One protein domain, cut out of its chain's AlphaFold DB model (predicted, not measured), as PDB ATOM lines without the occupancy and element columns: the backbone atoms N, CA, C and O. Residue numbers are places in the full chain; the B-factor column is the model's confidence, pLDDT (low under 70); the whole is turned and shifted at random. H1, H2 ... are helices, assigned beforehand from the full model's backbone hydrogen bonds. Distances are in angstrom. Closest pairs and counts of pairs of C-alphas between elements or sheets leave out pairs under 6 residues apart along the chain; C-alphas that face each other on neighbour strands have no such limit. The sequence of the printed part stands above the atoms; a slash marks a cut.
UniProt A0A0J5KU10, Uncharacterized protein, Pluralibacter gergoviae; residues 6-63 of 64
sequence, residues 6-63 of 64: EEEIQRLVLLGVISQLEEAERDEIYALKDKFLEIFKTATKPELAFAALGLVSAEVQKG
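AT A GLANCE: This is residues 6 to 63 of the 64 residues of an uncharacterized protein of Pluralibacter gergoviae (UniProt A0A0J5KU10). Three helices are joined end to end as an open zigzag, much like a Z: H1 leads to one end of the long slanting stroke H2, and H3 folds back from its other end. The contacts are few and lie near the two corners, and residues 6 to 17 of H1 and residues 54 to 63, of which 54 to 62 belong to H3, stick out free. The printed part has 58 residues with three named helices, in the order H1, H2, H3, and no named strand; its class is all helix. The whole is loose, with a radius of gyration of the C-alphas of 13.6 A and spans of 31 by 30 by 18 A.

IN THESE COORDINATES: H1, residues 6 to 19, begins with C-alpha 6 at (382.772, -166.991, 111.805) and is 19.9 A long from first to last C-alpha. H2, residues 23 to 42, begins with C-alpha 23 at (382.585, -152.301, 88.292) and is 29.1 A long. H3, residues 46 to 62, is 24.8 A long and ends with C-alpha 62 at (354.207, -161.117, 93.359).

HOW THE PARTS SIT: H1 and H2 are close but not clearly touching; their closest C-alphas, those of Ile 18 and Arg 26, are 6.3 A apart. They run opposite ways at a steep tilt of 39 degrees. H2 and H3 only just touch, and only at the corner by their link, with 3 pairs of C-alphas within 8 A; the closest are those of Phe 40 and Ala 49, 5.4 A apart. H2 touches H3 with residues 39 to 40 alone, and H3 touches H2 with residues 46 to 49 alone. They run opposite ways at a steep tilt of 55 degrees. H1 and H3 are apart. In H1, H2 and H3 every O i to N i+4 pair is within hydrogen-bond range.

THE WHOLE: The two C-alphas farthest apart, those of Glu 6 and Gly 63, are 36.3 A from each other. The printed part has no cut, and both links, H1 to H2 and H2 to H3, are tight, with 3 residues each. The mean pLDDT of the printed part is 89.5, and residue 63 is under 70.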
ATOM      1  N   GLU A   6     383.566-166.420 112.894       89.25
ATOM      2  CA  GLU A   6     382.772-166.991 111.805       89.25
ATOM      3  C   GLU A   6     382.072-165.902 110.982       89.25
ATOM      4  O   GLU A   6     382.196-165.893 109.758       89.25
ATOM      5  N   GLU A   7     381.428-164.935 111.641       86.12
ATOM      6  CA  GLU A   7     380.793-163.793 110.970       86.12
ATOM      7  C   GLU A   7     381.821-162.937 110.211       86.12
ATOM      8  O   GLU A   7     381.546-162.425 109.123       86.12
ATOM      9  N   GLU A   8     383.036-162.806 110.749       89.31
ATOM     10  CA  GLU A   8     384.130-162.105 110.080       89.31
ATOM     11  C   GLU A   8     384.609-162.843 108.821       89.31
ATOM     12  O   GLU A   8     384.773-162.219 107.771       89.31
ATOM     13  N   ILE A   9     384.762-164.171 108.880       91.81
ATOM     14  CA  ILE A   9     385.104-164.989 107.707       91.81
ATOM     15  C   ILE A   9     384.002-164.897 106.649       91.81
ATOM     16  O   ILE A   9     384.301-164.661 105.480       91.81
ATOM     17  N   GLN A  10     382.732-165.028 107.042       88.12
ATOM     18  CA  GLN A  10     381.596-164.907 106.124       88.12
ATOM     19  C   GLN A  10     381.578-163.542 105.430       88.12
ATOM     20  O   GLN A  10     381.409-163.464 104.212       88.12
ATOM     21  N   ARG A  11     381.836-162.465 106.180       90.56
ATOM     22  CA  ARG A  11     381.963-161.116 105.623       90.56
ATOM     23  C   ARG A  11     383.097-161.024 104.604       90.56
ATOM     24  O   ARG A  11     382.902-160.435 103.543       90.56
ATOM     25  N   LEU A  12     384.268-161.581 104.905       92.06
ATOM     26  CA  LEU A  12     385.414-161.564 103.991       92.06
ATOM     27  C   LEU A  12     385.144-162.363 102.713       92.06
ATOM     28  O   LEU A  12     385.493-161.898 101.632       92.06
ATOM     29  N   VAL A  13     384.479-163.516 102.821       93.56
ATOM     30  CA  VAL A  13     384.043-164.300 101.657       93.56
ATOM     31  C   VAL A  13     383.092-163.480 100.788       93.56
ATOM     32  O   VAL A  13     383.308-163.385  99.583       93.56
ATOM     33  N   LEU A  14     382.091-162.830 101.389       91.56
ATOM     34  CA  LEU A  14     381.137-161.994 100.658       91.56
ATOM     35  C   LEU A  14     381.839-160.845  99.918       91.56
ATOM     36  O   LEU A  14     381.579-160.607  98.742       91.56
ATOM     37  N   LEU A  15     382.770-160.165 100.591       92.69
ATOM     38  CA  LEU A  15     383.572-159.094  99.993       92.69
ATOM     39  C   LEU A  15     384.468-159.611  98.861       92.69
ATOM     40  O   LEU A  15     384.614-158.931  97.849       92.69
ATOM     41  N   GLY A  16     385.031-160.812  99.016       94.56
ATOM     42  CA  GLY A  16     385.816-161.475  97.979       94.56
ATOM     43  C   GLY A  16     384.985-161.817  96.743       94.56
ATOM     44  O   GLY A  16     385.457-161.614  95.631       94.56
ATOM     45  N   VAL A  17     383.739-162.269  96.911       94.25
ATOM     46  CA  VAL A  17     382.817-162.514  95.787       94.25
ATOM     47  C   VAL A  17     382.462-161.204  95.086       94.25
ATOM     48  O   VAL A  17     382.584-161.119  93.867       94.25
ATOM     49  N   ILE A  18     382.102-160.162  95.846       93.94
ATOM     50  CA  ILE A  18     381.782-158.839  95.287       93.94
ATOM     51  C   ILE A  18     382.972-158.286  94.496       93.94
ATOM     52  O   ILE A  18     382.778-157.689  93.445       93.94
ATOM     53  N   SER A  19     384.214-158.508  94.943       92.12
ATOM     54  CA  SER A  19     385.395-158.000  94.237       92.12
ATOM     55  C   SER A  19     385.606-158.615  92.848       92.12
ATOM     56  O   SER A  19     386.346-158.036  92.059       92.12
ATOM     57  N   GLN A  20     385.021-159.785  92.568       94.81
ATOM     58  CA  GLN A  20     385.119-160.449  91.263       94.81
ATOM     59  C   GLN A  20     384.067-159.962  90.257       94.81
ATOM     60  O   GLN A  20     384.182-160.284  89.078       94.81
ATOM     61  N   LEU A  21     383.055-159.212  90.706       94.94
ATOM     62  CA  LEU A  21     382.011-158.654  89.843       94.94
ATOM     63  C   LEU A  21     382.533-157.469  89.027       94.94
ATOM     64  O   LEU A  21     383.547-156.856  89.387       94.94
ATOM     65  N   GLU A  22     381.824-157.121  87.954       96.25
ATOM     66  CA  GLU A  22     382.149-155.944  87.152       96.25
ATOM     67  C   GLU A  22     381.953-154.651  87.958       96.25
ATOM     68  O   GLU A  22     381.214-154.604  88.940       96.25
ATOM     69  N   GLU A  23     382.637-153.574  87.562       93.56
ATOM     70  CA  GLU A  23     382.585-152.301  88.292       93.56
ATOM     71  C   GLU A  23     381.153-151.774  88.441       93.56
ATOM     72  O   GLU A  23     380.750-151.439  89.551       93.56
ATOM     73  N   ALA A  24     380.356-151.832  87.370       94.56
ATOM     74  CA  ALA A  24     378.955-151.417  87.394       94.56
ATOM     75  C   ALA A  24     378.108-152.226  88.395       94.56
ATOM     76  O   ALA A  24     377.324-151.650  89.147       94.56
ATOM     77  N   GLU A  25     378.296-153.547  88.452       94.19
ATOM     78  CA  GLU A  25     377.573-154.424  89.381       94.19
ATOM     79  C   GLU A  25     377.980-154.157  90.837       94.19
ATOM     80  O   GLU A  25     377.138-154.115  91.737       94.19
ATOM     81  N   ARG A  26     379.278-153.938  91.087       94.38
ATOM     82  CA  ARG A  26     379.773-153.573  92.423       94.38
ATOM     83  C   ARG A  26     379.198-152.243  92.880       94.38
ATOM     84  O   ARG A  26     378.761-152.145  94.027       94.38
ATOM     85  N   ASP A  27     379.204-151.243  92.008       94.06
ATOM     86  CA  ASP A  27     378.690-149.910  92.314       94.06
ATOM     87  C   ASP A  27     377.196-149.960  92.639       94.06
ATOM     88  O   ASP A  27     376.757-149.358  93.624       94.06
ATOM     89  N   GLU A  28     376.424-150.750  91.889       93.75
ATOM     90  CA  GLU A  28     375.013-150.993  92.183       93.75
ATOM     91  C   GLU A  28     374.822-151.653  93.558       93.75
ATOM     92  O   GLU A  28     374.032-151.170  94.376       93.75
ATOM     93  N   ILE A  29     375.594-152.701  93.869       93.38
ATOM     94  CA  ILE A  29     375.543-153.381  95.172       93.38
ATOM     95  C   ILE A  29     375.859-152.413  96.317       93.38
ATOM     96  O   ILE A  29     375.156-152.411  97.333       93.38
ATOM     97  N   TYR A  30     376.896-151.582  96.184       92.00
ATOM     98  CA  TYR A  30     377.263-150.624  97.227       92.00
ATOM     99  C   TYR A  30     376.222-149.509  97.384       92.00
ATOM    100  O   TYR A  30     375.877-149.170  98.518       92.00
ATOM    101  N   ALA A  31     375.643-149.013  96.288       92.50
ATOM    102  CA  ALA A  31     374.563-148.032  96.339       92.50
ATOM    103  C   ALA A  31     373.297-148.588  97.021       92.50
ATOM    104  O   ALA A  31     372.656-147.898  97.819       92.50
ATOM    105  N   LEU A  32     372.936-149.847  96.747       90.69
ATOM    106  CA  LEU A  32     371.816-150.525  97.409       90.69
ATOM    107  C   LEU A  32     372.102-150.785  98.891       90.69
ATOM    108  O   LEU A  32     371.239-150.553  99.739       90.69
ATOM    109  N   LYS A  33     373.324-151.217  99.224       90.44
ATOM    110  CA  LYS A  33     373.761-151.426 100.609       90.44
ATOM    111  C   LYS A  33     373.582-150.161 101.449       90.44
ATOM    112  O   LYS A  33     373.115-150.273 102.581       90.44
ATOM    113  N   ASP A  34     373.930-148.985 100.928       89.81
ATOM    114  CA  ASP A  34     373.795-147.733 101.680       89.81
ATOM    115  C   ASP A  34     372.325-147.396 101.974       89.81
ATOM    116  O   ASP A  34     371.995-147.052 103.111       89.81
ATOM    117  N   LYS A  35     371.416-147.628 101.015       88.50
ATOM    118  CA  LYS A  35     369.962-147.505 101.235       88.50
ATOM    119  C   LYS A  35     369.460-148.475 102.305       88.50
ATOM    120  O   LYS A  35     368.702-148.093 103.194       88.50
ATOM    121  N   PHE A  36     369.899-149.735 102.261       87.75
ATOM    122  CA  PHE A  36     369.527-150.707 103.289       87.75
ATOM    123  C   PHE A  36     370.089-150.320 104.657       87.75
ATOM    124  O   PHE A  36     369.382-150.425 105.655       87.75
ATOM    125  N   LEU A  37     371.318-149.805 104.726       87.75
ATOM    126  CA  LEU A  37     371.925-149.364 105.979       87.75
ATOM    127  C   LEU A  37     371.076-148.295 106.684       87.75
ATOM    128  O   LEU A  37     370.956-148.326 107.908       87.75
ATOM    129  N   GLU A  38     370.468-147.372 105.939       88.69
ATOM    130  CA  GLU A  38     369.546-146.376 106.497       88.69
ATOM    131  C   GLU A  38     368.287-147.015 107.096       88.69
ATOM    132  O   GLU A  38     367.882-146.657 108.206       88.69
ATOM    133  N   ILE A  39     367.715-148.021 106.428       86.75
ATOM    134  CA  ILE A  39     366.566-148.789 106.934       86.75
ATOM    135  C   ILE A  39     366.939-149.507 108.241       86.75
ATOM    136  O   ILE A  39     366.222-149.401 109.238       86.75
ATOM    137  N   PHE A  40     368.098-150.173 108.273       85.75
ATOM    138  CA  PHE A  40     368.602-150.861 109.465       85.75
ATOM    139  C   PHE A  40     368.934-149.910 110.622       85.75
ATOM    140  O   PHE A  40     368.781-150.296 111.778       85.75
ATOM    141  N   LYS A  41     369.356-148.671 110.336       87.62
ATOM    142  CA  LYS A  41     369.572-147.627 111.355       87.62
ATOM    143  C   LYS A  41     368.269-147.037 111.896       87.62
ATOM    144  O   LYS A  41     368.235-146.610 113.046       87.62
ATOM    145  N   THR A  42     367.227-146.977 111.070       88.12
ATOM    146  CA  THR A  42     365.922-146.404 111.438       88.12
ATOM    147  C   THR A  42     365.089-147.381 112.267       88.12
ATOM    148  O   THR A  42     364.303-146.970 113.121       88.12
ATOM    149  N   ALA A  43     365.263-148.684 112.046       86.62
ATOM    150  CA  ALA A  43     364.583-149.704 112.827       86.62
ATOM    151  C   ALA A  43     365.070-149.717 114.284       86.62
ATOM    152  O   ALA A  43     366.263-149.690 114.573       86.62
ATOM    153  N   THR A  44     364.133-149.845 115.224       86.50
ATOM    154  CA  THR A  44     364.443-149.967 116.660       86.50
ATOM    155  C   THR A  44     365.179-151.263 117.003       86.50
ATOM    156  O   THR A  44     365.836-151.343 118.040       86.50
ATOM    157  N   LYS A  45     365.060-152.277 116.138       87.81
ATOM    158  CA  LYS A  45     365.746-153.564 116.224       87.81
ATOM    159  C   LYS A  45     366.107-154.072 114.818       87.81
ATOM    160  O   LYS A  45     365.258-153.965 113.927       87.81
ATOM    161  N   PRO A  46     367.297-154.664 114.609       81.06
ATOM    162  CA  PRO A  46     367.705-155.197 113.306       81.06
ATOM    163  C   PRO A  46     366.728-156.222 112.713       81.06
ATOM    164  O   PRO A  46     366.502-156.239 111.506       81.06
ATOM    165  N   GLU A  47     366.096-157.047 113.548       89.44
ATOM    166  CA  GLU A  47     365.155-158.092 113.133       89.44
ATOM    167  C   GLU A  47     363.913-157.513 112.438       89.44
ATOM    168  O   GLU A  47     363.364-158.139 111.532       89.44
ATOM    169  N   LEU A  48     363.493-156.300 112.815       90.81
ATOM    170  CA  LEU A  48     362.364-155.614 112.180       90.81
ATOM    171  C   LEU A  48     362.724-155.116 110.779       90.81
ATOM    172  O   LEU A  48     361.902-155.204 109.869       90.81
ATOM    173  N   ALA A  49     363.958-154.642 110.589       89.31
ATOM    174  CA  ALA A  49     364.458-154.265 109.271       89.31
ATOM    175  C   ALA A  49     364.576-155.488 108.347       89.31
ATOM    176  O   ALA A  49     364.180-155.409 107.185       89.31
ATOM    177  N   PHE A  50     365.022-156.641 108.863       89.69
ATOM    178  CA  PHE A  50     365.024-157.892 108.095       89.69
ATOM    179  C   PHE A  50     363.614-158.352 107.710       89.69
ATOM    180  O   PHE A  50     363.395-158.731 106.561       89.69
ATOM    181  N   ALA A  51     362.650-158.293 108.634       91.75
ATOM    182  CA  ALA A  51     361.261-158.640 108.335       91.75
ATOM    183  C   ALA A  51     360.658-157.715 107.263       91.75
ATOM    184  O   ALA A  51     360.021-158.201 106.330       91.75
ATOM    185  N   ALA A  52     360.909-156.404 107.348       89.75
ATOM    186  CA  ALA A  52     360.476-155.437 106.340       89.75
ATOM    187  C   ALA A  52     361.119-155.704 104.967       89.75
ATOM    188  O   ALA A  52     360.421-155.715 103.958       89.75
ATOM    189  N   LEU A  53     362.424-155.997 104.924       89.38
ATOM    190  CA  LEU A  53     363.119-156.364 103.686       89.38
ATOM    191  C   LEU A  53     362.538-157.646 103.065       89.38
ATOM    192  O   LEU A  53     362.356-157.726 101.851       89.38
ATOM    193  N   GLY A  54     362.219-158.640 103.898       89.50
ATOM    194  CA  GLY A  54     361.570-159.878 103.471       89.50
ATOM    195  C   GLY A  54     360.173-159.650 102.888       89.50
ATOM    196  O   GLY A  54     359.844-160.245 101.864       89.50
ATOM    197  N   LEU A  55     359.377-158.760 103.494       89.69
ATOM    198  CA  LEU A  55     358.065-158.365 102.967       89.69
ATOM    199  C   LEU A  55     358.191-157.701 101.594       89.69
ATOM    200  O   LEU A  55     357.540-158.154 100.658       89.69
ATOM    201  N   VAL A  56     359.099-156.731 101.448       89.56
ATOM    202  CA  VAL A  56     359.360-156.065 100.159       89.56
ATOM    203  C   VAL A  56     359.769-157.079  99.088       89.56
ATOM    204  O   VAL A  56     359.267-157.041  97.969       89.56
ATOM    205  N   SER A  57     360.644-158.032  99.424       87.62
ATOM    206  CA  SER A  57     361.048-159.095  98.493       87.62
ATOM    207  C   SER A  57     359.860-159.953  98.038       87.62
ATOM    208  O   SER A  57     359.741-160.273  96.855       87.62
ATOM    209  N   ALA A  58     358.947-160.292  98.954       88.94
ATOM    210  CA  ALA A  58     357.742-161.055  98.632       88.94
ATOM    211  C   ALA A  58     356.736-160.260  97.778       88.94
ATOM    212  O   ALA A  58     356.044-160.851  96.950       88.94
ATOM    213  N   GLU A  59     356.653-158.941  97.967       89.81
ATOM    214  CA  GLU A  59     355.819-158.041  97.159       89.81
ATOM    215  C   GLU A  59     356.364-157.910  95.731       89.81
ATOM    216  O   GLU A  59     355.621-158.121  94.776       89.81
ATOM    217  N   VAL A  60     357.677-157.709  95.572       88.00
ATOM    218  CA  VAL A  60     358.331-157.657  94.251       88.00
ATOM    219  C   VAL A  60     358.157-158.973  93.485       88.00
ATOM    220  O   VAL A  60     357.892-158.964  92.286       88.00
ATOM    221  N   GLN A  61     358.258-160.123  94.162       79.88
ATOM    222  CA  GLN A  61     358.048-161.433  93.528       79.88
ATOM    223  C   GLN A  61     356.597-161.679  93.094       79.88
ATOM    224  O   GLN A  61     356.364-162.476  92.186       79.88
ATOM    225  N   LYS A  62     355.622-161.026  93.739       77.25
ATOM    226  CA  LYS A  62     354.207-161.117  93.359       77.25
ATOM    227  C   LYS A  62     353.863-160.294  92.114       77.25
ATOM    228  O   LYS A  62     352.860-160.616  91.483       77.25
ATOM    229  N   GLY A  63     354.710-159.340  91.723       57.62
ATOM    230  CA  GLY A  63     354.598-158.619  90.455       57.62
ATOM    231  C   GLY A  63     353.534-157.519  90.418       57.62
ATOM    232  O   GLY A  63     352.890-157.372  89.381       57.62
TER     233      GLY A  63